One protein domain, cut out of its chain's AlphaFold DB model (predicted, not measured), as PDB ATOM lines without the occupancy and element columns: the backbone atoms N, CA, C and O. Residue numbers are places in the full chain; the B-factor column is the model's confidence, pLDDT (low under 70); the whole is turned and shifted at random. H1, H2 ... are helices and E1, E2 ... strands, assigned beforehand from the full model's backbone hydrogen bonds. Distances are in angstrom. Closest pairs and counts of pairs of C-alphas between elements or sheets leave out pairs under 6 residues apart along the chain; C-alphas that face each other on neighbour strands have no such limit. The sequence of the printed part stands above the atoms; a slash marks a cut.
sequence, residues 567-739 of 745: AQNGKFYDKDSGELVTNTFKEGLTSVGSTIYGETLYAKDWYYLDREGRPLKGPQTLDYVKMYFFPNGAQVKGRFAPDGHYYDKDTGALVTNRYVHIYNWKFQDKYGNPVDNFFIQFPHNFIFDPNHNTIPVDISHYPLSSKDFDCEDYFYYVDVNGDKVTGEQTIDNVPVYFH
ATOM      1  N   ALA A 567      56.711  37.495   0.545       87.62
ATOM      2  CA  ALA A 567      57.515  37.059  -0.593       87.62
ATOM      3  C   ALA A 567      58.081  35.641  -0.397       87.62
ATOM      4  O   ALA A 567      58.011  35.063   0.687       87.62
ATOM      5  N   GLN A 568      58.721  35.093  -1.436       83.56
ATOM      6  CA  GLN A 568      59.336  33.753  -1.412       83.56
ATOM      7  C   GLN A 568      60.422  33.589  -0.328       83.56
ATOM      8  O   GLN A 568      60.679  32.482   0.133       83.56
ATOM      9  N   ASN A 569      61.045  34.684   0.120       85.44
ATOM     10  CA  ASN A 569      62.014  34.675   1.223       85.44
ATOM     11  C   ASN A 569      61.363  34.638   2.627       85.44
ATOM     12  O   ASN A 569      62.074  34.697   3.632       85.44
ATOM     13  N   GLY A 570      60.030  34.575   2.703       88.31
ATOM     14  CA  GLY A 570      59.261  34.523   3.945       88.31
ATOM     15  C   GLY A 570      59.058  35.871   4.644       88.31
ATOM     16  O   GLY A 570      58.563  35.881   5.769       88.31
ATOM     17  N   LYS A 571      59.431  36.995   4.017       92.75
ATOM     18  CA  LYS A 571      59.269  38.347   4.575       92.75
ATOM     19  C   LYS A 571      58.109  39.104   3.926       92.75
ATOM     20  O   LYS A 571      57.789  38.859   2.766       92.75
ATOM     21  N   PHE A 572      57.487  40.028   4.652       92.75
ATOM     22  CA  PHE A 572      56.348  40.815   4.168       92.75
ATOM     23  C   PHE A 572      56.771  42.158   3.560       92.75
ATOM     24  O   PHE A 572      57.536  42.905   4.170       92.75
ATOM     25  N   TYR A 573      56.214  42.499   2.395       93.38
ATOM     26  CA  TYR A 573      56.490  43.759   1.698       93.38
ATOM     27  C   TYR A 573      55.215  44.589   1.527       93.38
ATOM     28  O   TYR A 573      54.152  44.063   1.194       93.38
ATOM     29  N   ASP A 574      55.321  45.897   1.761       93.06
ATOM     30  CA  ASP A 574      54.201  46.836   1.784       93.06
ATOM     31  C   ASP A 574      53.428  46.883   0.452       93.06
ATOM     32  O   ASP A 574      53.986  46.697  -0.630       93.06
ATOM     33  N   LYS A 575      52.113  47.122   0.510       88.00
ATOM     34  CA  LYS A 575      51.247  47.129  -0.682       88.00
ATOM     35  C   LYS A 575      51.466  48.339  -1.590       88.00
ATOM     36  O   LYS A 575      51.308  48.219  -2.803       88.00
ATOM     37  N   ASP A 576      51.837  49.481  -1.022       89.75
ATOM     38  CA  ASP A 576      51.918  50.759  -1.723       89.75
ATOM     39  C   ASP A 576      53.362  51.057  -2.132       89.75
ATOM     40  O   ASP A 576      53.611  51.377  -3.295       89.75
ATOM     41  N   SER A 577      54.330  50.876  -1.230       92.19
ATOM     42  CA  SER A 577      55.753  51.107  -1.521       92.19
ATOM     43  C   SER A 577      56.491  49.856  -2.007       92.19
ATOM     44  O   SER A 577      57.407  49.965  -2.820       92.19
ATOM     45  N   GLY A 578      56.076  48.661  -1.570       92.94
ATOM     46  CA  GLY A 578      56.846  47.425  -1.773       92.94
ATOM     47  C   GLY A 578      58.044  47.282  -0.833       92.94
ATOM     48  O   GLY A 578      58.889  46.422  -1.063       92.94
ATOM     49  N   GLU A 579      58.149  48.129   0.191       96.38
ATOM     50  CA  GLU A 579      59.234  48.112   1.171       96.38
ATOM     51  C   GLU A 579      59.026  47.025   2.230       96.38
ATOM     52  O   GLU A 579      57.894  46.735   2.622       96.38
ATOM     53  N   LEU A 580      60.120  46.418   2.691       97.25
ATOM     54  CA  LEU A 580      60.120  45.438   3.773       97.25
ATOM     55  C   LEU A 580      59.483  46.023   5.043       97.25
ATOM     56  O   LEU A 580      59.931  47.040   5.569       97.25
ATOM     57  N   VAL A 581      58.475  45.333   5.575       96.31
ATOM     58  CA  VAL A 581      57.762  45.726   6.797       96.31
ATOM     59  C   VAL A 581      58.281  44.902   7.977       96.31
ATOM     60  O   VAL A 581      58.396  43.685   7.869       96.31
ATOM     61  N   THR A 582      58.576  45.542   9.113       96.56
ATOM     62  CA  THR A 582      59.081  44.873  10.332       96.56
ATOM     63  C   THR A 582      58.412  45.424  11.593       96.56
ATOM     64  O   THR A 582      57.951  46.566  11.594       96.56
ATOM     65  N   ASN A 583      58.378  44.622  12.665       94.75
ATOM     66  CA  ASN A 583      57.922  44.988  14.018       94.75
ATOM     67  C   ASN A 583      56.547  45.679  14.089       94.75
ATOM     68  O   ASN A 583      56.365  46.634  14.845       94.75
ATOM     69  N   THR A 584      55.579  45.257  13.277       95.44
ATOM     70  CA  THR A 584      54.262  45.907  13.252       95.44
ATOM     71  C   THR A 584      53.170  44.994  12.716       95.44
ATOM     72  O   THR A 584      53.450  43.956  12.114       95.44
ATOM     73  N   PHE A 585      51.917  45.403  12.918       93.12
ATOM     74  CA  PHE A 585      50.765  44.795  12.270       93.12
ATOM     75  C   PHE A 585      50.614  45.300  10.835       93.12
ATOM     76  O   PHE A 585      50.678  46.505  10.576       93.12
ATOM     77  N   LYS A 586      50.336  44.390   9.902       93.62
ATOM     78  CA  LYS A 586      50.023  44.748   8.520       93.62
ATOM     79  C   LYS A 586      48.944  43.850   7.933       93.62
ATOM     80  O   LYS A 586      48.970  42.636   8.113       93.62
ATOM     81  N   GLU A 587      48.014  44.466   7.215       90.56
ATOM     82  CA  GLU A 587      47.061  43.753   6.369       90.56
ATOM     83  C   GLU A 587      47.748  43.322   5.067       90.56
ATOM     84  O   GLU A 587      48.461  44.113   4.439       90.56
ATOM     85  N   GLY A 588      47.521  42.078   4.653       84.25
ATOM     86  CA  GLY A 588      48.038  41.534   3.404       84.25
ATOM     87  C   GLY A 588      47.094  40.543   2.745       84.25
ATOM     88  O   GLY A 588      46.104  40.113   3.335       84.25
ATOM     89  N   LEU A 589      47.417  40.189   1.500       78.25
ATOM     90  CA  LEU A 589      46.683  39.172   0.753       78.25
ATOM     91  C   LEU A 589      47.284  37.788   0.977       78.25
ATOM     92  O   LEU A 589      48.454  37.545   0.674       78.25
ATOM     93  N   THR A 590      46.444  36.871   1.438       76.25
ATOM     94  CA  THR A 590      46.757  35.453   1.617       76.25
ATOM     95  C   THR A 590      46.140  34.686   0.464       76.25
ATOM     96  O   THR A 590      44.939  34.811   0.241       76.25
ATOM     97  N   SER A 591      46.918  33.897  -0.278       76.31
ATOM     98  CA  SER A 591      46.328  32.945  -1.226       76.31
ATOM     99  C   SER A 591      45.734  31.782  -0.441       76.31
ATOM    100  O   SER A 591      46.414  31.188   0.395       76.31
ATOM    101  N   VAL A 592      44.463  31.489  -0.691       71.19
ATOM    102  CA  VAL A 592      43.677  30.507   0.084       71.19
ATOM    103  C   VAL A 592      43.233  29.309  -0.753       71.19
ATOM    104  O   VAL A 592      42.719  28.338  -0.213       71.19
ATOM    105  N   GLY A 593      43.445  29.362  -2.070       69.81
ATOM    106  CA  GLY A 593      43.112  28.283  -2.994       69.81
ATOM    107  C   GLY A 593      42.897  28.780  -4.420       69.81
ATOM    108  O   GLY A 593      43.214  29.925  -4.750       69.81
ATOM    109  N   SER A 594      42.336  27.918  -5.267       70.12
ATOM    110  CA  SER A 594      41.906  28.266  -6.621       70.12
ATOM    111  C   SER A 594      40.535  27.686  -6.949       70.12
ATOM    112  O   SER A 594      40.175  26.618  -6.452       70.12
ATOM    113  N   THR A 595      39.783  28.368  -7.811       68.94
ATOM    114  CA  THR A 595      38.517  27.860  -8.354       68.94
ATOM    115  C   THR A 595      38.758  26.670  -9.292       68.94
ATOM    116  O   THR A 595      39.876  26.447  -9.762       68.94
ATOM    117  N   ILE A 596      37.695  25.936  -9.637       65.25
ATOM    118  CA  ILE A 596      37.724  24.850 -10.641       65.25
ATOM    119  C   ILE A 596      38.185  25.304 -12.041       65.25
ATOM    120  O   ILE A 596      38.534  24.478 -12.879       65.25
ATOM    121  N   TYR A 597      38.186  26.615 -12.298       67.75
ATOM    122  CA  TYR A 597      38.648  27.220 -13.548       67.75
ATOM    123  C   TYR A 597      40.110  27.696 -13.471       67.75
ATOM    124  O   TYR A 597      40.624  28.257 -14.435       67.75
ATOM    125  N   GLY A 598      40.796  27.455 -12.346       66.88
ATOM    126  CA  GLY A 598      42.206  27.799 -12.138       66.88
ATOM    127  C   GLY A 598      42.457  29.227 -11.642       66.88
ATOM    128  O   GLY A 598      43.607  29.661 -11.601       66.88
ATOM    129  N   GLU A 599      41.421  29.971 -11.247       74.19
ATOM    130  CA  GLU A 599      41.571  31.335 -10.725       74.19
ATOM    131  C   GLU A 599      41.982  31.311  -9.252       74.19
ATOM    132  O   GLU A 599      41.320  30.675  -8.438       74.19
ATOM    133  N   THR A 600      43.061  32.006  -8.885       75.06
ATOM    134  CA  THR A 600      43.522  32.082  -7.489       75.06
ATOM    135  C   THR A 600      42.612  32.977  -6.643       75.06
ATOM    136  O   THR A 600      42.382  34.136  -6.991       75.06
ATOM    137  N   LEU A 601      42.162  32.456  -5.502       74.19
ATOM    138  CA  LEU A 601      41.382  33.170  -4.494       74.19
ATOM    139  C   LEU A 601      42.294  33.734  -3.402       74.19
ATOM    140  O   LEU A 601      43.271  33.092  -2.994       74.19
ATOM    141  N   TYR A 602      41.936  34.915  -2.900       79.25
ATOM    142  CA  TYR A 602      42.648  35.589  -1.823       79.25
ATOM    143  C   TYR A 602      41.718  35.999  -0.679       79.25
ATOM    144  O   TYR A 602      40.571  36.394  -0.900       79.25
ATOM    145  N   ALA A 603      42.253  35.960   0.541       78.00
ATOM    146  CA  ALA A 603      41.665  36.569   1.731       78.00
ATOM    147  C   ALA A 603      42.531  37.745   2.207       78.00
ATOM    148  O   ALA A 603      43.753  37.738   2.033       78.00
ATOM    149  N   LYS A 604      41.894  38.759   2.802       83.00
ATOM    150  CA  LYS A 604      42.595  39.832   3.518       83.00
ATOM    151  C   LYS A 604      42.795  39.411   4.964       83.00
ATOM    152  O   LYS A 604      41.826  39.328   5.715       83.00
ATOM    153  N   ASP A 605      44.048  39.186   5.336       85.44
ATOM    154  CA  ASP A 605      44.424  38.771   6.681       85.44
ATOM    155  C   ASP A 605      45.396  39.772   7.310       85.44
ATOM    156  O   ASP A 605      46.149  40.472   6.628       85.44
ATOM    157  N   TRP A 606      45.374  39.830   8.638       91.12
ATOM    158  CA  TRP A 606      46.316  40.617   9.425       91.12
ATOM    159  C   TRP A 606      47.500  39.761   9.841       91.12
ATOM    160  O   TRP A 606      47.336  38.612  10.232       91.12
ATOM    161  N   TYR A 607      48.689  40.340   9.804       92.69
ATOM    162  CA  TYR A 607      49.936  39.696  10.192       92.69
ATOM    163  C   TYR A 607      50.646  40.577  11.206       92.69
ATOM    164  O   TYR A 607      50.626  41.797  11.060       92.69
ATOM    165  N   TYR A 608      51.305  39.977  12.197       95.31
ATOM    166  CA  TYR A 608      52.331  40.676  12.965       95.31
ATOM    167  C   TYR A 608      53.698  40.240  12.463       95.31
ATOM    168  O   TYR A 608      53.992  39.043  12.428       95.31
ATOM    169  N   LEU A 609      54.507  41.209  12.049       96.12
ATOM    170  CA  LEU A 609      55.819  40.976  11.469       96.12
ATOM    171  C   LEU A 609      56.881  41.153  12.549       96.12
ATOM    172  O   LEU A 609      56.892  42.174  13.234       96.12
ATOM    173  N   ASP A 610      57.778  40.182  12.686       94.75
ATOM    174  CA  ASP A 610      58.920  40.276  13.593       94.75
ATOM    175  C   ASP A 610      59.976  41.292  13.102       94.75
ATOM    176  O   ASP A 610      59.786  42.022  12.119       94.75
ATOM    177  N   ARG A 611      61.115  41.360  13.800       95.12
ATOM    178  CA  ARG A 611      62.221  42.273  13.466       95.12
ATOM    179  C   ARG A 611      62.909  41.930  12.141       95.12
ATOM    180  O   ARG A 611      63.587  42.782  11.575       95.12
ATOM    181  N   GLU A 612      62.750  40.703  11.650       93.31
ATOM    182  CA  GLU A 612      63.222  40.249  10.344       93.31
ATOM    183  C   GLU A 612      62.156  40.404   9.242       93.31
ATOM    184  O   GLU A 612      62.455  40.161   8.068       93.31
ATOM    185  N   GLY A 613      60.941  40.829   9.601       94.44
ATOM    186  CA  GLY A 613      59.804  41.023   8.706       94.44
ATOM    187  C   GLY A 613      59.019  39.748   8.410       94.44
ATOM    188  O   GLY A 613      58.271  39.702   7.432       94.44
ATOM    189  N   ARG A 614      59.205  38.697   9.213       94.31
ATOM    190  CA  ARG A 614      58.517  37.415   9.053       94.31
ATOM    191  C   ARG A 614      57.236  37.397   9.883       94.31
ATOM    192  O   ARG A 614      57.239  37.887  11.013       94.31
ATOM    193  N   PRO A 615      56.147  36.813   9.368       93.56
ATOM    194  CA  PRO A 615      54.937  36.644  10.155       93.56
ATOM    195  C   PRO A 615      55.144  35.749  11.380       93.56
ATOM    196  O   PRO A 615      55.683  34.643  11.259       93.56
ATOM    197  N   LEU A 616      54.655  36.191  12.540       94.06
ATOM    198  CA  LEU A 616      54.557  35.349  13.734       94.06
ATOM    199  C   LEU A 616      53.565  34.197  13.533       94.06
ATOM    200  O   LEU A 616      52.667  34.266  12.699       94.06
ATOM    201  N   LYS A 617      53.733  33.123  14.313       91.94
ATOM    202  CA  LYS A 617      52.940  31.886  14.225       91.94
ATOM    203  C   LYS A 617      52.611  31.343  15.615       91.94
ATOM    204  O   LYS A 617      53.380  31.548  16.555       91.94
ATOM    205  N   GLY A 618      51.514  30.601  15.718       91.56
ATOM    206  CA  GLY A 618      51.041  29.981  16.954       91.56
ATOM    207  C   GLY A 618      50.541  30.994  17.995       91.56
ATOM    208  O   GLY A 618      50.285  32.154  17.654       91.56
ATOM    209  N   PRO A 619      50.399  30.569  19.264       93.19
ATOM    210  CA  PRO A 619      50.014  31.455  20.355       93.19
ATOM    211  C   PRO A 619      51.144  32.441  20.669       93.19
ATOM    212  O   PRO A 619      52.307  32.061  20.794       93.19
ATOM    213  N   GLN A 620      50.798  33.717  20.806       95.25
ATOM    214  CA  GLN A 620      51.729  34.816  21.061       95.25
ATOM    215  C   GLN A 620      51.176  35.740  22.147       95.25
ATOM    216  O   GLN A 620      49.966  35.848  22.337       95.25
ATOM    217  N   THR A 621      52.063  36.428  22.864       94.06
ATOM    218  CA  THR A 621      51.688  37.520  23.771       94.06
ATOM    219  C   THR A 621      52.407  38.782  23.323       94.06
ATOM    220  O   THR A 621      53.628  38.860  23.426       94.06
ATOM    221  N   LEU A 622      51.651  39.749  22.807       92.50
ATOM    222  CA  LEU A 622      52.154  41.020  22.290       92.50
ATOM    223  C   LEU A 622      51.605  42.138  23.169       92.50
ATOM    224  O   LEU A 622      50.391  42.240  23.323       92.50
ATOM    225  N   ASP A 623      52.482  42.923  23.796       89.69
ATOM    226  CA  ASP A 623      52.106  43.997  24.728       89.69
ATOM    227  C   ASP A 623      51.046  43.562  25.760       89.69
ATOM    228  O   ASP A 623      50.039  44.231  25.983       89.69
ATOM    229  N   TYR A 624      51.280  42.404  26.392       92.12
ATOM    230  CA  TYR A 624      50.391  41.757  27.374       92.12
ATOM    231  C   TYR A 624      49.043  41.251  26.828       92.12
ATOM    232  O   TYR A 624      48.240  40.712  27.588       92.12
ATOM    233  N   VAL A 625      48.804  41.344  25.519       94.31
ATOM    234  CA  VAL A 625      47.613  40.808  24.855       94.31
ATOM    235  C   VAL A 625      47.927  39.435  24.266       94.31
ATOM    236  O   VAL A 625      48.824  39.288  23.434       94.31
ATOM    237  N   LYS A 626      47.179  38.411  24.688       95.12
ATOM    238  CA  LYS A 626      47.273  37.063  24.114       95.12
ATOM    239  C   LYS A 626      46.576  37.026  22.756       95.12
ATOM    240  O   LYS A 626      45.423  37.437  22.647       95.12
ATOM    241  N   MET A 627      47.264  36.509  21.750       95.50
ATOM    242  CA  MET A 627      46.804  36.398  20.366       95.50
ATOM    243  C   MET A 627      47.205  35.039  19.794       95.50
ATOM    244  O   MET A 627      48.077  34.366  20.343       95.50
ATOM    245  N   TYR A 628      46.606  34.650  18.672       94.06
ATOM    246  CA  TYR A 628      47.014  33.463  17.929       94.06
ATOM    247  C   TYR A 628      47.196  33.796  16.456       94.06
ATOM    248  O   TYR A 628      46.408  34.539  15.869       94.06
ATOM    249  N   PHE A 629      48.226  33.210  15.856       91.31
ATOM    250  CA  PHE A 629      48.503  33.289  14.430       91.31
ATOM    251  C   PHE A 629      48.529  31.878  13.840       91.31
ATOM    252  O   PHE A 629      49.154  30.968  14.383       91.31
ATOM    253  N   PHE A 630      47.843  31.671  12.724       84.62
ATOM    254  CA  PHE A 630      47.829  30.395  12.013       84.62
ATOM    255  C   PHE A 630      49.239  29.993  11.527       84.62
ATOM    256  O   PHE A 630      50.145  30.829  11.474       84.62
ATOM    257  N   PRO A 631      49.468  28.727  11.119       82.50
ATOM    258  CA  PRO A 631      50.762  28.291  10.574       82.50
ATOM    259  C   PRO A 631      51.242  29.085   9.344       82.50
ATOM    260  O   PRO A 631      52.450  29.177   9.093       82.50
ATOM    261  N   ASN A 632      50.311  29.680   8.592       75.56
ATOM    262  CA  ASN A 632      50.588  30.589   7.474       75.56
ATOM    263  C   ASN A 632      50.900  32.039   7.920       75.56
ATOM    264  O   ASN A 632      51.294  32.854   7.094       75.56
ATOM    265  N   GLY A 633      50.774  32.347   9.213       87.62
ATOM    266  CA  GLY A 633      51.054  33.645   9.824       87.62
ATOM    267  C   GLY A 633      49.851  34.581   9.957       87.62
ATOM    268  O   GLY A 633      49.978  35.632  10.582       87.62
ATOM    269  N   ALA A 634      48.693  34.220   9.398       88.12
ATOM    270  CA  ALA A 634      47.486  35.031   9.499       88.12
ATOM    271  C   ALA A 634      46.972  35.067  10.947       88.12
ATOM    272  O   ALA A 634      46.853  34.033  11.605       88.12
ATOM    273  N   GLN A 635      46.651  36.254  11.450       92.75
ATOM    274  CA  GLN A 635      46.090  36.457  12.780       92.75
ATOM    275  C   GLN A 635      44.678  35.877  12.850       92.75
ATOM    276  O   GLN A 635      43.829  36.157  12.000       92.75
ATOM    277  N   VAL A 636      44.398  35.116  13.904       88.94
ATOM    278  CA  VAL A 636      43.050  34.622  14.174       88.94
ATOM    279  C   VAL A 636      42.196  35.777  14.680       88.94
ATOM    280  O   VAL A 636      42.505  36.395  15.698       88.94
ATOM    281  N   LYS A 637      41.106  36.064  13.965       88.19
ATOM    282  CA  LYS A 637      40.123  37.085  14.340       88.19
ATOM    283  C   LYS A 637      38.708  36.570  14.106       88.19
ATOM    284  O   LYS A 637      38.408  36.011  13.045       88.19
ATOM    285  N   GLY A 638      37.847  36.772  15.098       86.19
ATOM    286  CA  GLY A 638      36.408  36.517  15.025       86.19
ATOM    287  C   GLY A 638      36.043  35.036  14.970       86.19
ATOM    288  O   GLY A 638      35.063  34.680  14.317       86.19
ATOM    289  N   ARG A 639      36.882  34.169  15.547       84.31
ATOM    290  CA  ARG A 639      36.736  32.707  15.486       84.31
ATOM    291  C   ARG A 639      37.596  32.002  16.534       84.31
ATOM    292  O   ARG A 639      38.445  32.622  17.175       84.31
ATOM    293  N   PHE A 640      37.403  30.689  16.639       85.38
ATOM    294  CA  PHE A 640      38.265  29.808  17.423       85.38
ATOM    295  C   PHE A 640      39.555  29.450  16.679       85.38
ATOM    296  O   PHE A 640      39.518  29.181  15.477       85.38
ATOM    297  N   ALA A 641      40.681  29.435  17.388       85.19
ATOM    298  CA  ALA A 641      41.965  28.970  16.875       85.19
ATOM    299  C   ALA A 641      42.158  27.453  17.120       85.19
ATOM    300  O   ALA A 641      41.386  26.845  17.869       85.19
ATOM    301  N   PRO A 642      43.184  26.818  16.515       81.94
ATOM    302  CA  PRO A 642      43.500  25.401  16.727       81.94
ATOM    303  C   PRO A 642      43.802  25.012  18.179       81.94
ATOM    304  O   PRO A 642      43.726  23.836  18.518       81.94
ATOM    305  N   ASP A 643      44.142  25.978  19.033       84.00
ATOM    306  CA  ASP A 643      44.340  25.758  20.466       84.00
ATOM    307  C   ASP A 643      43.029  25.682  21.269       84.00
ATOM    308  O   ASP A 643      43.071  25.454  22.471       84.00
ATOM    309  N   GLY A 644      41.877  25.845  20.610       84.56
ATOM    310  CA  GLY A 644      40.553  25.734  21.216       84.56
ATOM    311  C   GLY A 644      39.945  27.055  21.688       84.56
ATOM    312  O   GLY A 644      38.743  27.069  21.963       84.56
ATOM    313  N   HIS A 645      40.698  28.161  21.702       90.38
ATOM    314  CA  HIS A 645      40.236  29.441  22.248       90.38
ATOM    315  C   HIS A 645      39.674  30.393  21.190       90.38
ATOM    316  O   HIS A 645      40.061  30.346  20.021       90.38
ATOM    317  N   TYR A 646      38.775  31.294  21.600       89.38
ATOM    318  CA  TYR A 646      38.205  32.318  20.719       89.38
ATOM    319  C   TYR A 646      39.003  33.626  20.746       89.38
ATOM    320  O   TYR A 646      39.324  34.153  21.814       89.38
ATOM    321  N   TYR A 647      39.227  34.206  19.565       91.56
ATOM    322  CA  TYR A 647      39.911  35.488  19.396       91.56
ATOM    323  C   TYR A 647      38.983  36.545  18.798       91.56
ATOM    324  O   TYR A 647      38.260  36.293  17.832       91.56
ATOM    325  N   ASP A 648      39.008  37.742  19.379       91.56
ATOM    326  CA  ASP A 648      38.117  38.856  19.062       91.56
ATOM    327  C   ASP A 648      38.169  39.259  17.577       91.56
ATOM    328  O   ASP A 648      39.219  39.221  16.932       91.56
ATOM    329  N   LYS A 649      37.025  39.661  17.012       86.31
ATOM    330  CA  LYS A 649      36.903  39.950  15.572       86.31
ATOM    331  C   LYS A 649      37.652  41.207  15.138       86.31
ATOM    332  O   LYS A 649      38.159  41.257  14.019       86.31
ATOM    333  N   ASP A 650      37.731  42.207  16.009       88.06
ATOM    334  CA  ASP A 650      38.267  43.523  15.665       88.06
ATOM    335  C   ASP A 650      39.730  43.638  16.086       88.06
ATOM    336  O   ASP A 650      40.558  44.173  15.349       88.06
ATOM    337  N   THR A 651      40.078  43.069  17.237       91.06
ATOM    338  CA  THR A 651      41.404  43.194  17.852       91.06
ATOM    339  C   THR A 651      42.258  41.933  17.719       91.06
ATOM    340  O   THR A 651      43.482  42.034  17.693       91.06
ATOM    341  N   GLY A 652      41.643  40.750  17.591       91.38
ATOM    342  CA  GLY A 652      42.346  39.462  17.621       91.38
ATOM    343  C   GLY A 652      42.890  39.082  19.002       91.38
ATOM    344  O   GLY A 652      43.759  38.219  19.095       91.38
ATOM    345  N   ALA A 653      42.421  39.738  20.068       94.38
ATOM    346  CA  ALA A 653      42.757  39.402  21.447       94.38
ATOM    347  C   ALA A 653      41.978  38.167  21.925       94.38
ATOM    348  O   ALA A 653      40.822  37.983  21.545       94.38
ATOM    349  N   LEU A 654      42.590  37.350  22.786       94.69
ATOM    350  CA  LEU A 654      41.918  36.241  23.465       94.69
ATOM    351  C   LEU A 654      40.687  36.750  24.223       94.69
ATOM    352  O   LEU A 654      40.769  37.700  25.006       94.69
ATOM    353  N   VAL A 655      39.557  36.088  24.006       93.62
ATOM    354  CA  VAL A 655      38.285  36.422  24.635       93.62
ATOM    355  C   VAL A 655      37.989  35.455  25.775       93.62
ATOM    356  O   VAL A 655      38.110  34.247  25.613       93.62
ATOM    357  N   THR A 656      37.553  35.990  26.917       92.44
ATOM    358  CA  THR A 656      37.150  35.208  28.096       92.44
ATOM    359  C   THR A 656      35.807  35.696  28.656       92.44
ATOM    360  O   THR A 656      35.449  36.875  28.491       92.44
ATOM    361  N   ASN A 657      35.084  34.789  29.326       90.06
ATOM    362  CA  ASN A 657      33.829  35.009  30.061       90.06
ATOM    363  C   ASN A 657      32.757  35.793  29.286       90.06
ATOM    364  O   ASN A 657      32.225  36.787  29.786       90.06
ATOM    365  N   ARG A 658      32.460  35.400  28.044       89.94
ATOM    366  CA  ARG A 658      31.414  36.063  27.248       89.94
ATOM    367  C   ARG A 658      30.889  35.207  26.106       89.94
ATOM    368  O   ARG A 658      31.535  34.253  25.677       89.94
ATOM    369  N   TYR A 659      29.744  35.628  25.575       86.56
ATOM    370  CA  TYR A 659      29.237  35.132  24.303       86.56
ATOM    371  C   TYR A 659      30.112  35.602  23.143       86.56
ATOM    372  O   TYR A 659      30.538  36.760  23.089       86.56
ATOM    373  N   VAL A 660      30.360  34.694  22.208       85.88
ATOM    374  CA  VAL A 660      31.150  34.915  21.000       85.88
ATOM    375  C   VAL A 660      30.444  34.313  19.792       85.88
ATOM    376  O   VAL A 660      29.598  33.429  19.924       85.88
ATOM    377  N   HIS A 661      30.790  34.814  18.611       82.69
ATOM    378  CA  HIS A 661      30.091  34.535  17.366       82.69
ATOM    379  C   HIS A 661      31.095  34.302  16.232       82.69
ATOM    380  O   HIS A 661      31.979  35.129  16.040       82.69
ATOM    381  N   ILE A 662      30.980  33.213  15.471       75.88
ATOM    382  CA  ILE A 662      31.927  32.926  14.379       75.88
ATOM    383  C   ILE A 662      31.558  33.741  13.135       75.88
ATOM    384  O   ILE A 662      30.474  33.589  12.594       75.88
ATOM    385  N   TYR A 663      32.476  34.579  12.647       70.44
ATOM    386  CA  TYR A 663      32.229  35.421  11.471       70.44
ATOM    387  C   TYR A 663      32.667  34.764  10.151       70.44
ATOM    388  O   TYR A 663      33.792  34.268  10.036       70.44
ATOM    389  N   ASN A 664      31.801  34.864   9.135       65.38
ATOM    390  CA  ASN A 664      32.067  34.478   7.745       65.38
ATOM    391  C   ASN A 664      33.155  35.341   7.088       65.38
ATOM    392  O   ASN A 664      33.402  36.485   7.482       65.38
ATOM    393  N   TRP A 665      33.811  34.802   6.060       69.19
ATOM    394  CA  TRP A 665      34.952  35.461   5.423       69.19
ATOM    395  C   TRP A 665      34.622  36.030   4.058       69.19
ATOM    396  O   TRP A 665      33.752  35.537   3.346       69.19
ATOM    397  N   LYS A 666      35.364  37.074   3.687       69.94
ATOM    398  CA  LYS A 666      35.240  37.740   2.394       69.94
ATOM    399  C   LYS A 666      36.407  37.334   1.504       69.94
ATOM    400  O   LYS A 666      37.557  37.622   1.835       69.94
ATOM    401  N   PHE A 667      36.089  36.686   0.390       78.25
ATOM    402  CA  PHE A 667      37.052  36.259  -0.617       78.25
ATOM    403  C   PHE A 667      37.046  37.209  -1.803       78.25
ATOM    404  O   PHE A 667      36.013  37.783  -2.156       78.25
ATOM    405  N   GLN A 668      38.213  37.371  -2.413       76.94
ATOM    406  CA  GLN A 668      38.391  38.228  -3.573       76.94
ATOM    407  C   GLN A 668      39.391  37.634  -4.566       76.94
ATOM    408  O   GLN A 668      40.250  36.826  -4.205       76.94
ATOM    409  N   ASP A 669      39.296  38.068  -5.818       75.38
ATOM    410  CA  ASP A 669      40.323  37.809  -6.821       75.38
ATOM    411  C   ASP A 669      41.578  38.679  -6.571       75.38
ATOM    412  O   ASP A 669      41.636  39.521  -5.664       75.38
ATOM    413  N   LYS A 670      42.612  38.499  -7.401       70.00
ATOM    414  CA  LYS A 670      43.852  39.295  -7.325       70.00
ATOM    415  C   LYS A 670      43.661  40.793  -7.617       70.00
ATOM    416  O   LYS A 670      44.573  41.572  -7.361       70.00
ATOM    417  N   TYR A 671      42.517  41.185  -8.177       71.88
ATOM    418  CA  TYR A 671      42.164  42.567  -8.502       71.88
ATOM    419  C   TYR A 671      41.303  43.223  -7.411       71.88
ATOM    420  O   TYR A 671      41.042  44.422  -7.478       71.88
ATOM    421  N   GLY A 672      40.915  42.468  -6.377       71.75
ATOM    422  CA  GLY A 672      40.095  42.948  -5.270       71.75
ATOM    423  C   GLY A 672      38.590  42.867  -5.522       71.75
ATOM    424  O   GLY A 672      37.827  43.418  -4.728       71.75
ATOM    425  N   ASN A 673      38.151  42.192  -6.588       80.06
ATOM    426  CA  ASN A 673      36.731  41.955  -6.826       80.06
ATOM    427  C   ASN A 673      36.235  40.838  -5.897       80.06
ATOM    428  O   ASN A 673      36.918  39.815  -5.794       80.06
ATOM    429  N   PRO A 674      35.071  40.992  -5.239       80.06
ATOM    430  CA  PRO A 674      34.463  39.918  -4.459       80.06
ATOM    431  C   PRO A 674      34.207  38.685  -5.329       80.06
ATOM    432  O   PRO A 674      33.773  38.823  -6.473       80.06
ATOM    433  N   VAL A 675      34.454  37.490  -4.786       73.00
ATOM    434  CA  VAL A 675      34.159  36.226  -5.474       73.00
ATOM    435  C   VAL A 675      33.131  35.432  -4.678       73.00
ATOM    436  O   VAL A 675      33.438  34.884  -3.620       73.00
ATOM    437  N   ASP A 676      31.927  35.344  -5.237       72.31
ATOM    438  CA  ASP A 676      30.827  34.514  -4.744       72.31
ATOM    439  C   ASP A 676      30.738  33.216  -5.579       72.31
ATOM    440  O   ASP A 676      31.198  33.174  -6.718       72.31
ATOM    441  N   ASN A 677      30.123  32.150  -5.050       72.44
ATOM    442  CA  ASN A 677      29.904  30.875  -5.768       72.44
ATOM    443  C   ASN A 677      31.170  30.125  -6.218       72.44
ATOM    444  O   ASN A 677      31.316  29.757  -7.385       72.44
ATOM    445  N   PHE A 678      32.070  29.834  -5.278       72.19
ATOM    446  CA  PHE A 678      33.296  29.085  -5.546       72.19
ATOM    447  C   PHE A 678      33.296  27.682  -4.924       72.19
ATOM    448  O   PHE A 678      32.627  27.411  -3.926       72.19
ATOM    449  N   PHE A 679      34.116  26.810  -5.510       67.81
ATOM    450  CA  PHE A 679      34.571  25.547  -4.934       67.81
ATOM    451  C   PHE A 679      36.094  25.530  -5.016       67.81
ATOM    452  O   PHE A 679      36.650  25.734  -6.101       67.81
ATOM    453  N   ILE A 680      36.757  25.323  -3.880       65.50
ATOM    454  CA  ILE A 680      38.214  25.257  -3.813       65.50
ATOM    455  C   ILE A 680      38.643  23.855  -4.251       65.50
ATOM    456  O   ILE A 680      38.365  22.866  -3.575       65.50
ATOM    457  N   GLN A 681      39.315  23.763  -5.396       58.56
ATOM    458  CA  GLN A 681      39.978  22.534  -5.824       58.56
ATOM    459  C   GLN A 681      41.414  22.571  -5.296       58.56
ATOM    460  O   GLN A 681      42.055  23.615  -5.380       58.56
ATOM    461  N   PHE A 682      41.921  21.465  -4.746       57.06
ATOM    462  CA  PHE A 682      43.282  21.397  -4.205       57.06
ATOM    463  C   PHE A 682      44.239  20.754  -5.210       57.06
ATOM    464  O   PHE A 682      44.197  19.531  -5.364       57.06
ATOM    465  N   PRO A 683      45.144  21.506  -5.866       38.47
ATOM    466  CA  PRO A 683      46.233  20.877  -6.591       38.47
ATOM    467  C   PRO A 683      47.341  20.449  -5.622       38.47
ATOM    468  O   PRO A 683      47.840  19.339  -5.750       38.47
ATOM    469  N   HIS A 684      47.709  21.266  -4.623       46.12
ATOM    470  CA  HIS A 684      48.885  21.019  -3.775       46.12
ATOM    471  C   HIS A 684      48.776  21.739  -2.411       46.12
ATOM    472  O   HIS A 684      48.739  22.963  -2.367       46.12
ATOM    473  N   ASN A 685      48.780  21.004  -1.288       48.72
ATOM    474  CA  ASN A 685      48.757  21.564   0.083       48.72
ATOM    475  C   ASN A 685      50.146  22.017   0.570       48.72
ATOM    476  O   ASN A 685      50.475  21.859   1.745       48.72
ATOM    477  N   PHE A 686      51.003  22.512  -0.320       47.78
ATOM    478  CA  PHE A 686      52.377  22.832   0.040       47.78
ATOM    479  C   PHE A 686      52.933  24.048  -0.691       47.78
ATOM    480  O   PHE A 686      52.680  24.253  -1.874       47.78
ATOM    481  N   ILE A 687      53.742  24.823   0.028       44.22
ATOM    482  CA  ILE A 687      54.697  25.774  -0.552       44.22
ATOM    483  C   ILE A 687      56.089  25.145  -0.515       44.22
ATOM    484  O   ILE A 687      56.393  24.357   0.378       44.22
ATOM    485  N   PHE A 688      56.932  25.477  -1.487       37.16
ATOM    486  CA  PHE A 688      58.316  25.018  -1.510       37.16
ATOM    487  C   PHE A 688      59.186  25.969  -0.687       37.16
ATOM    488  O   PHE A 688      59.128  27.184  -0.883       37.16
ATOM    489  N   ASP A 689      59.987  25.432   0.230       40.34
ATOM    490  CA  ASP A 689      61.078  26.203   0.827       40.34
ATOM    491  C   ASP A 689      62.180  26.478  -0.230       40.34
ATOM    492  O   ASP A 689      62.170  25.884  -1.315       40.34
ATOM    493  N   PRO A 690      63.168  27.344   0.060       32.28
ATOM    494  CA  PRO A 690      64.291  27.614  -0.849       32.28
ATOM    495  C   PRO A 690      65.140  26.382  -1.221       32.28
ATOM    496  O   PRO A 690      65.973  26.461  -2.121       32.28
ATOM    497  N   ASN A 691      64.936  25.249  -0.544       41.69
ATOM    498  CA  ASN A 691      65.580  23.962  -0.790       41.69
ATOM    499  C   ASN A 691      64.633  22.946  -1.466       41.69
ATOM    500  O   ASN A 691      64.991  21.777  -1.573       41.69
ATOM    501  N   HIS A 692      63.460  23.377  -1.949       37.34
ATOM    502  CA  HIS A 692      62.408  22.550  -2.557       37.34
ATOM    503  C   HIS A 692      61.711  21.559  -1.607       37.34
ATOM    504  O   HIS A 692      61.080  20.602  -2.061       37.34
ATOM    505  N   ASN A 693      61.754  21.789  -0.296       40.62
ATOM    506  CA  ASN A 693      60.980  21.006   0.661       40.62
ATOM    507  C   ASN A 693      59.517  21.453   0.670       40.62
ATOM    508  O   ASN A 693      59.221  22.646   0.721       40.62
ATOM    509  N   THR A 694      58.599  20.488   0.679       38.62
ATOM    510  CA  THR A 694      57.164  20.740   0.823       38.62
ATOM    511  C   THR A 694      56.857  21.189   2.250       38.62
ATOM    512  O   THR A 694      56.932  20.388   3.183       38.62
ATOM    513  N   ILE A 695      56.494  22.455   2.432       50.00
ATOM    514  CA  ILE A 695      55.944  22.971   3.686       50.00
ATOM    515  C   ILE A 695      54.423  22.834   3.602       50.00
ATOM    516  O   ILE A 695      53.827  23.502   2.755       50.00
ATOM    517  N   PRO A 696      53.783  22.022   4.458       43.28
ATOM    518  CA  PRO A 696      52.332  21.928   4.507       43.28
ATOM    519  C   PRO A 696      51.730  23.299   4.825       43.28
ATOM    520  O   PRO A 696      52.084  23.909   5.837       43.28
ATOM    521  N   VAL A 697      50.826  23.788   3.980       52.97
ATOM    522  CA  VAL A 697      50.005  24.954   4.322       52.97
ATOM    523  C   VAL A 697      48.714  24.424   4.925       52.97
ATOM    524  O   VAL A 697      47.916  23.795   4.232       52.97
ATOM    525  N   ASP A 698      48.528  24.638   6.227       53.78
ATOM    526  CA  ASP A 698      47.254  24.348   6.877       53.78
ATOM    527  C   ASP A 698      46.228  25.383   6.411       53.78
ATOM    528  O   ASP A 698      46.317  26.565   6.747       53.78
ATOM    529  N   ILE A 699      45.314  24.921   5.565       57.34
ATOM    530  CA  ILE A 699      44.164  25.672   5.060       57.34
ATOM    531  C   ILE A 699      42.848  25.027   5.507       57.34
ATOM    532  O   ILE A 699      41.795  25.390   4.995       57.34
ATOM    533  N   SER A 700      42.898  24.082   6.458       58.06
ATOM    534  CA  SER A 700      41.723  23.365   6.974       58.06
ATOM    535  C   SER A 700      40.736  24.280   7.691       58.06
ATOM    536  O   SER A 700      39.565  23.937   7.839       58.06
ATOM    537  N   HIS A 701      41.186  25.464   8.107       62.56
ATOM    538  CA  HIS A 701      40.303  26.471   8.658       62.56
ATOM    539  C   HIS A 701      39.458  27.143   7.580       62.56
ATOM    540  O   HIS A 701      38.438  27.706   7.970       62.56
ATOM    541  N   TYR A 702      39.846  27.101   6.284       69.69
ATOM    542  CA  TYR A 702      39.118  27.753   5.190       69.69
ATOM    543  C   TYR A 702      37.902  26.964   4.662       69.69
ATOM    544  O   TYR A 702      38.023  25.762   4.440       69.69
ATOM    545  N   PRO A 703      36.724  27.610   4.458       69.19
ATOM    546  CA  PRO A 703      35.555  26.963   3.882       69.19
ATOM    547  C   PRO A 703      35.883  26.518   2.463       69.19
ATOM    548  O   PRO A 703      36.525  27.235   1.692       69.19
ATOM    549  N   LEU A 704      35.446  25.309   2.138       70.25
ATOM    550  CA  LEU A 704      35.798  24.611   0.906       70.25
ATOM    551  C   LEU A 704      34.892  25.030  -0.252       70.25
ATOM    552  O   LEU A 704      35.256  24.873  -1.422       70.25
ATOM    553  N   SER A 705      33.718  25.575   0.064       70.56
ATOM    554  CA  SER A 705      32.776  26.102  -0.909       70.56
ATOM    555  C   SER A 705      32.016  27.315  -0.387       70.56
ATOM    556  O   SER A 705      31.880  27.517   0.818       70.56
ATOM    557  N   SER A 706      31.434  28.093  -1.299       70.88
ATOM    558  CA  SER A 706      30.577  29.218  -0.917       70.88
ATOM    559  C   SER A 706      29.315  28.813  -0.149       70.88
ATOM    560  O   SER A 706      28.754  29.632   0.567       70.88
ATOM    561  N   LYS A 707      28.867  27.558  -0.265       65.50
ATOM    562  CA  LYS A 707      27.710  27.048   0.489       65.50
ATOM    563  C   LYS A 707      28.015  26.865   1.973       65.50
ATOM    564  O   LYS A 707      27.095  26.825   2.783       65.50
ATOM    565  N   ASP A 708      29.293  26.799   2.337       63.94
ATOM    566  CA  ASP A 708      29.709  26.700   3.733       63.94
ATOM    567  C   ASP A 708      29.475  28.032   4.481       63.94
ATOM    568  O   ASP A 708      29.404  28.028   5.706       63.94
ATOM    569  N   PHE A 709      29.288  29.163   3.773       57.38
ATOM    570  CA  PHE A 709      28.896  30.445   4.388       57.38
ATOM    571  C   PHE A 709      27.413  30.526   4.751       57.38
ATOM    572  O   PHE A 709      27.055  31.326   5.613       57.38
ATOM    573  N   ASP A 710      26.557  29.715   4.120       48.78
ATOM    574  CA  ASP A 710      25.107  29.710   4.374       48.78
ATOM    575  C   ASP A 710      24.751  28.996   5.697       48.78
ATOM    576  O   ASP A 710      23.588  28.931   6.098       48.78
ATOM    577  N   CYS A 711      25.755  28.472   6.405       50.97
ATOM    578  CA  CYS A 711      25.618  27.759   7.669       50.97
ATOM    579  C   CYS A 711      25.740  28.725   8.867       50.97
ATOM    580  O   CYS A 711      26.752  28.718   9.550       50.97
ATOM    581  N   GLU A 712      24.702  29.542   9.066       52.09
ATOM    582  CA  GLU A 712      24.256  30.241  10.294       52.09
ATOM    583  C   GLU A 712      25.277  30.822  11.308       52.09
ATOM    584  O   GLU A 712      26.163  30.158  11.842       52.09
ATOM    585  N   ASP A 713      24.998  32.067  11.706       57.31
ATOM    586  CA  ASP A 713      25.591  32.801  12.825       57.31
ATOM    587  C   ASP A 713      25.469  32.037  14.171       57.31
ATOM    588  O   ASP A 713      24.482  32.158  14.904       57.31
ATOM    589  N   TYR A 714      26.461  31.208  14.515       69.25
ATOM    590  CA  TYR A 714      26.445  30.403  15.741       69.25
ATOM    591  C   TYR A 714      27.020  31.143  16.948       69.25
ATOM    592  O   TYR A 714      28.162  31.613  16.928       69.25
ATOM    593  N   PHE A 715      26.243  31.160  18.032       78.81
ATOM    594  CA  PHE A 715      26.662  31.671  19.332       78.81
ATOM    595  C   PHE A 715      27.308  30.568  20.172       78.81
ATOM    596  O   PHE A 715      26.813  29.443  20.265       78.81
ATOM    597  N   TYR A 716      28.426  30.920  20.796       87.44
ATOM    598  CA  TYR A 716      29.172  30.104  21.748       87.44
ATOM    599  C   TYR A 716      29.369  30.929  23.014       87.44
ATOM    600  O   TYR A 716      29.391  32.158  22.950       87.44
ATOM    601  N   TYR A 717      29.581  30.276  24.147       88.56
ATOM    602  CA  TYR A 717      30.085  30.940  25.342       88.56
ATOM    603  C   TYR A 717      31.477  30.404  25.670       88.56
ATOM    604  O   TYR A 717      31.725  29.200  25.568       88.56
ATOM    605  N   VAL A 718      32.393  31.309  26.013       90.00
ATOM    606  CA  VAL A 718      33.748  30.954  26.449       90.00
ATOM    607  C   VAL A 718      33.942  31.274  27.921       90.00
ATOM    608  O   VAL A 718      33.483  32.316  28.396       90.00
ATOM    609  N   ASP A 719      34.609  30.377  28.635       87.88
ATOM    610  CA  ASP A 719      34.822  30.480  30.076       87.88
ATOM    611  C   ASP A 719      35.954  31.462  30.452       87.88
ATOM    612  O   ASP A 719      36.426  32.273  29.644       87.88
ATOM    613  N   VAL A 720      36.393  31.409  31.713       86.81
ATOM    614  CA  VAL A 720      37.451  32.267  32.265       86.81
ATOM    615  C   VAL A 720      38.822  32.011  31.636       86.81
ATOM    616  O   VAL A 720      39.656  32.919  31.608       86.81
ATOM    617  N   ASN A 721      39.042  30.810  31.110       83.62
ATOM    618  CA  ASN A 721      40.263  30.421  30.415       83.62
ATOM    619  C   ASN A 721      40.164  30.690  28.905       83.62
ATOM    620  O   ASN A 721      41.192  30.790  28.239       83.62
ATOM    621  N   GLY A 722      38.949  30.911  28.394       84.06
ATOM    622  CA  GLY A 722      38.651  31.108  26.976       84.06
ATOM    623  C   GLY A 722      38.220  29.818  26.274       84.06
ATOM    624  O   GLY A 722      38.138  29.804  25.044       84.06
ATOM    625  N   ASP A 723      37.952  28.757  27.039       86.06
ATOM    626  CA  ASP A 723      37.533  27.451  26.541       86.06
ATOM    627  C   ASP A 723      36.038  27.443  26.212       86.06
ATOM    628  O   ASP A 723      35.221  28.080  26.884       86.06
ATOM    629  N   LYS A 724      35.660  26.687  25.175       87.62
ATOM    630  CA  LYS A 724      34.253  26.471  24.804       87.62
ATOM    631  C   LYS A 724      33.525  25.705  25.901       87.62
ATOM    632  O   LYS A 724      33.939  24.603  26.258       87.62
ATOM    633  N   VAL A 725      32.381  26.218  26.345       87.31
ATOM    634  CA  VAL A 725      31.494  25.461  27.238       87.31
ATOM    635  C   VAL A 725      30.583  24.517  26.446       87.31
ATOM    636  O   VAL A 725      30.182  24.808  25.319       87.31
ATOM    637  N   THR A 726      30.246  23.372  27.041       88.62
ATOM    638  CA  THR A 726      29.314  22.377  26.476       88.62
ATOM    639  C   THR A 726      28.320  21.917  27.541       88.62
ATOM    640  O   THR A 726      28.606  22.017  28.736       88.62
ATOM    641  N   GLY A 727      27.183  21.369  27.119       88.00
ATOM    642  CA  GLY A 727      26.126  20.887  28.003       88.00
ATOM    643  C   GLY A 727      25.264  22.010  28.580       88.00
ATOM    644  O   GLY A 727      25.244  23.130  28.070       88.00
ATOM    645  N   GLU A 728      24.525  21.691  29.637       87.88
ATOM    646  CA  GLU A 728      23.672  22.642  30.353       87.88
ATOM    647  C   GLU A 728      24.526  23.584  31.212       87.88
ATOM    648  O   GLU A 728      25.370  23.140  31.991       87.88
ATOM    649  N   GLN A 729      24.324  24.888  31.045       86.06
ATOM    650  CA  GLN A 729      25.058  25.951  31.727       86.06
ATOM    651  C   GLN A 729      24.075  26.986  32.283       86.06
ATOM    652  O   GLN A 729      22.983  27.169  31.750       86.06
ATOM    653  N   THR A 730      24.483  27.713  33.321       85.44
ATOM    654  CA  THR A 730      23.726  28.861  33.841       85.44
ATOM    655  C   THR A 730      24.561  30.117  33.658       85.44
ATOM    656  O   THR A 730      25.556  30.305  34.356       85.44
ATOM    657  N   ILE A 731      24.160  30.980  32.726       83.06
ATOM    658  CA  ILE A 731      24.861  32.228  32.401       83.06
ATOM    659  C   ILE A 731      23.925  33.384  32.749       83.06
ATOM    660  O   ILE A 731      22.785  33.406  32.299       83.06
ATOM    661  N   ASP A 732      24.376  34.313  33.594       82.50
ATOM    662  CA  ASP A 732      23.575  35.452  34.075       82.50
ATOM    663  C   ASP A 732      22.202  35.055  34.661       82.50
ATOM    664  O   ASP A 732      21.200  35.748  34.494       82.50
ATOM    665  N   ASN A 733      22.159  33.928  35.385       84.31
ATOM    666  CA  ASN A 733      20.945  33.303  35.944       84.31
ATOM    667  C   ASN A 733      19.934  32.786  34.904       84.31
ATOM    668  O   ASN A 733      18.797  32.475  35.259       84.31
ATOM    669  N   VAL A 734      20.339  32.653  33.641       83.12
ATOM    670  CA  VAL A 734      19.542  32.041  32.577       83.12
ATOM    671  C   VAL A 734      20.113  30.650  32.271       83.12
ATOM    672  O   VAL A 734      21.311  30.543  31.995       83.12
ATOM    673  N   PRO A 735      19.302  29.576  32.329       84.94
ATOM    674  CA  PRO A 735      19.730  28.261  31.874       84.94
ATOM    675  C   PRO A 735      19.847  28.266  30.347       84.94
ATOM    676  O   PRO A 735      18.903  28.613  29.637       84.94
ATOM    677  N   VAL A 736      21.019  27.892  29.845       87.31
ATOM    678  CA  VAL A 736      21.351  27.843  28.421       87.31
ATOM    679  C   VAL A 736      22.042  26.517  28.138       87.31
ATOM    680  O   VAL A 736      22.907  26.084  28.894       87.31
ATOM    681  N   TYR A 737      21.662  25.855  27.049       87.31
ATOM    682  CA  TYR A 737      22.262  24.588  26.652       87.31
ATOM    683  C   TYR A 737      23.187  24.779  25.450       87.31
ATOM    684  O   TYR A 737      22.821  25.423  24.466       87.31
ATOM    685  N   PHE A 738      24.368  24.171  25.518       85.56
ATOM    686  CA  PHE A 738      25.328  24.112  24.423       85.56
ATOM    687  C   PHE A 738      25.524  22.659  23.981       85.56
ATOM    688  O   PHE A 738      25.727  21.757  24.793       85.56
ATOM    689  N   HIS A 739      25.483  22.412  22.677       83.12
ATOM    690  CA  HIS A 739      25.759  21.106  22.087       83.12
ATOM    691  C   HIS A 739      27.199  20.639  22.362       83.12
ATOM    692  O   HIS A 739      28.057  21.398  22.809       83.12
TER     693      HIS A 739
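This is residues 567 to 739 of the 745 residues of the protein "Glucosyl transferase" of Streptococcus sp. HMSC072D03 (UniProt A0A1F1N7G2). With little regular structure, five two-strand antiparallel ribbons sit among loops, E1-E2 and E6-E7 toward one end, E9-E10 at the other, E3-E4 and E5-E8 between. The printed part has 173 residues, 60 in named elements, mostly strand: ten strands, and helix H1 between E7 and E8. It is compact, its radius of gyration of the C-alphas 17.9 A, its spans 55, 40 and 31 A.

E1, residues 584-594, spans 29.3 A from C-alpha 584 (54.262, 45.907, 13.252); E2, 600-609, bends 65 degrees at 606. E3 is 618-622, E4 625-629, E5 658-661, E6 686-688, E7 694-696, H1 706-710, E8 715-718, E9 727-731 and E10 734-738, ending at C-alpha (25.328, 24.112, 24.423).

In hairpin E1-E2, N 586 and O 607 are 2.9 A apart, within hydrogen-bond range. E8 and E10's closest C-alphas, Tyr 716 and Phe 738, are 7.6 A apart. H1 has 0 of 1 O i to N i+4 pairs within range, 2 of 2 i+3.

Links E4-E5 and E5-E6 are long; pLDDT is under 70 in 41 residues, among them 679-703.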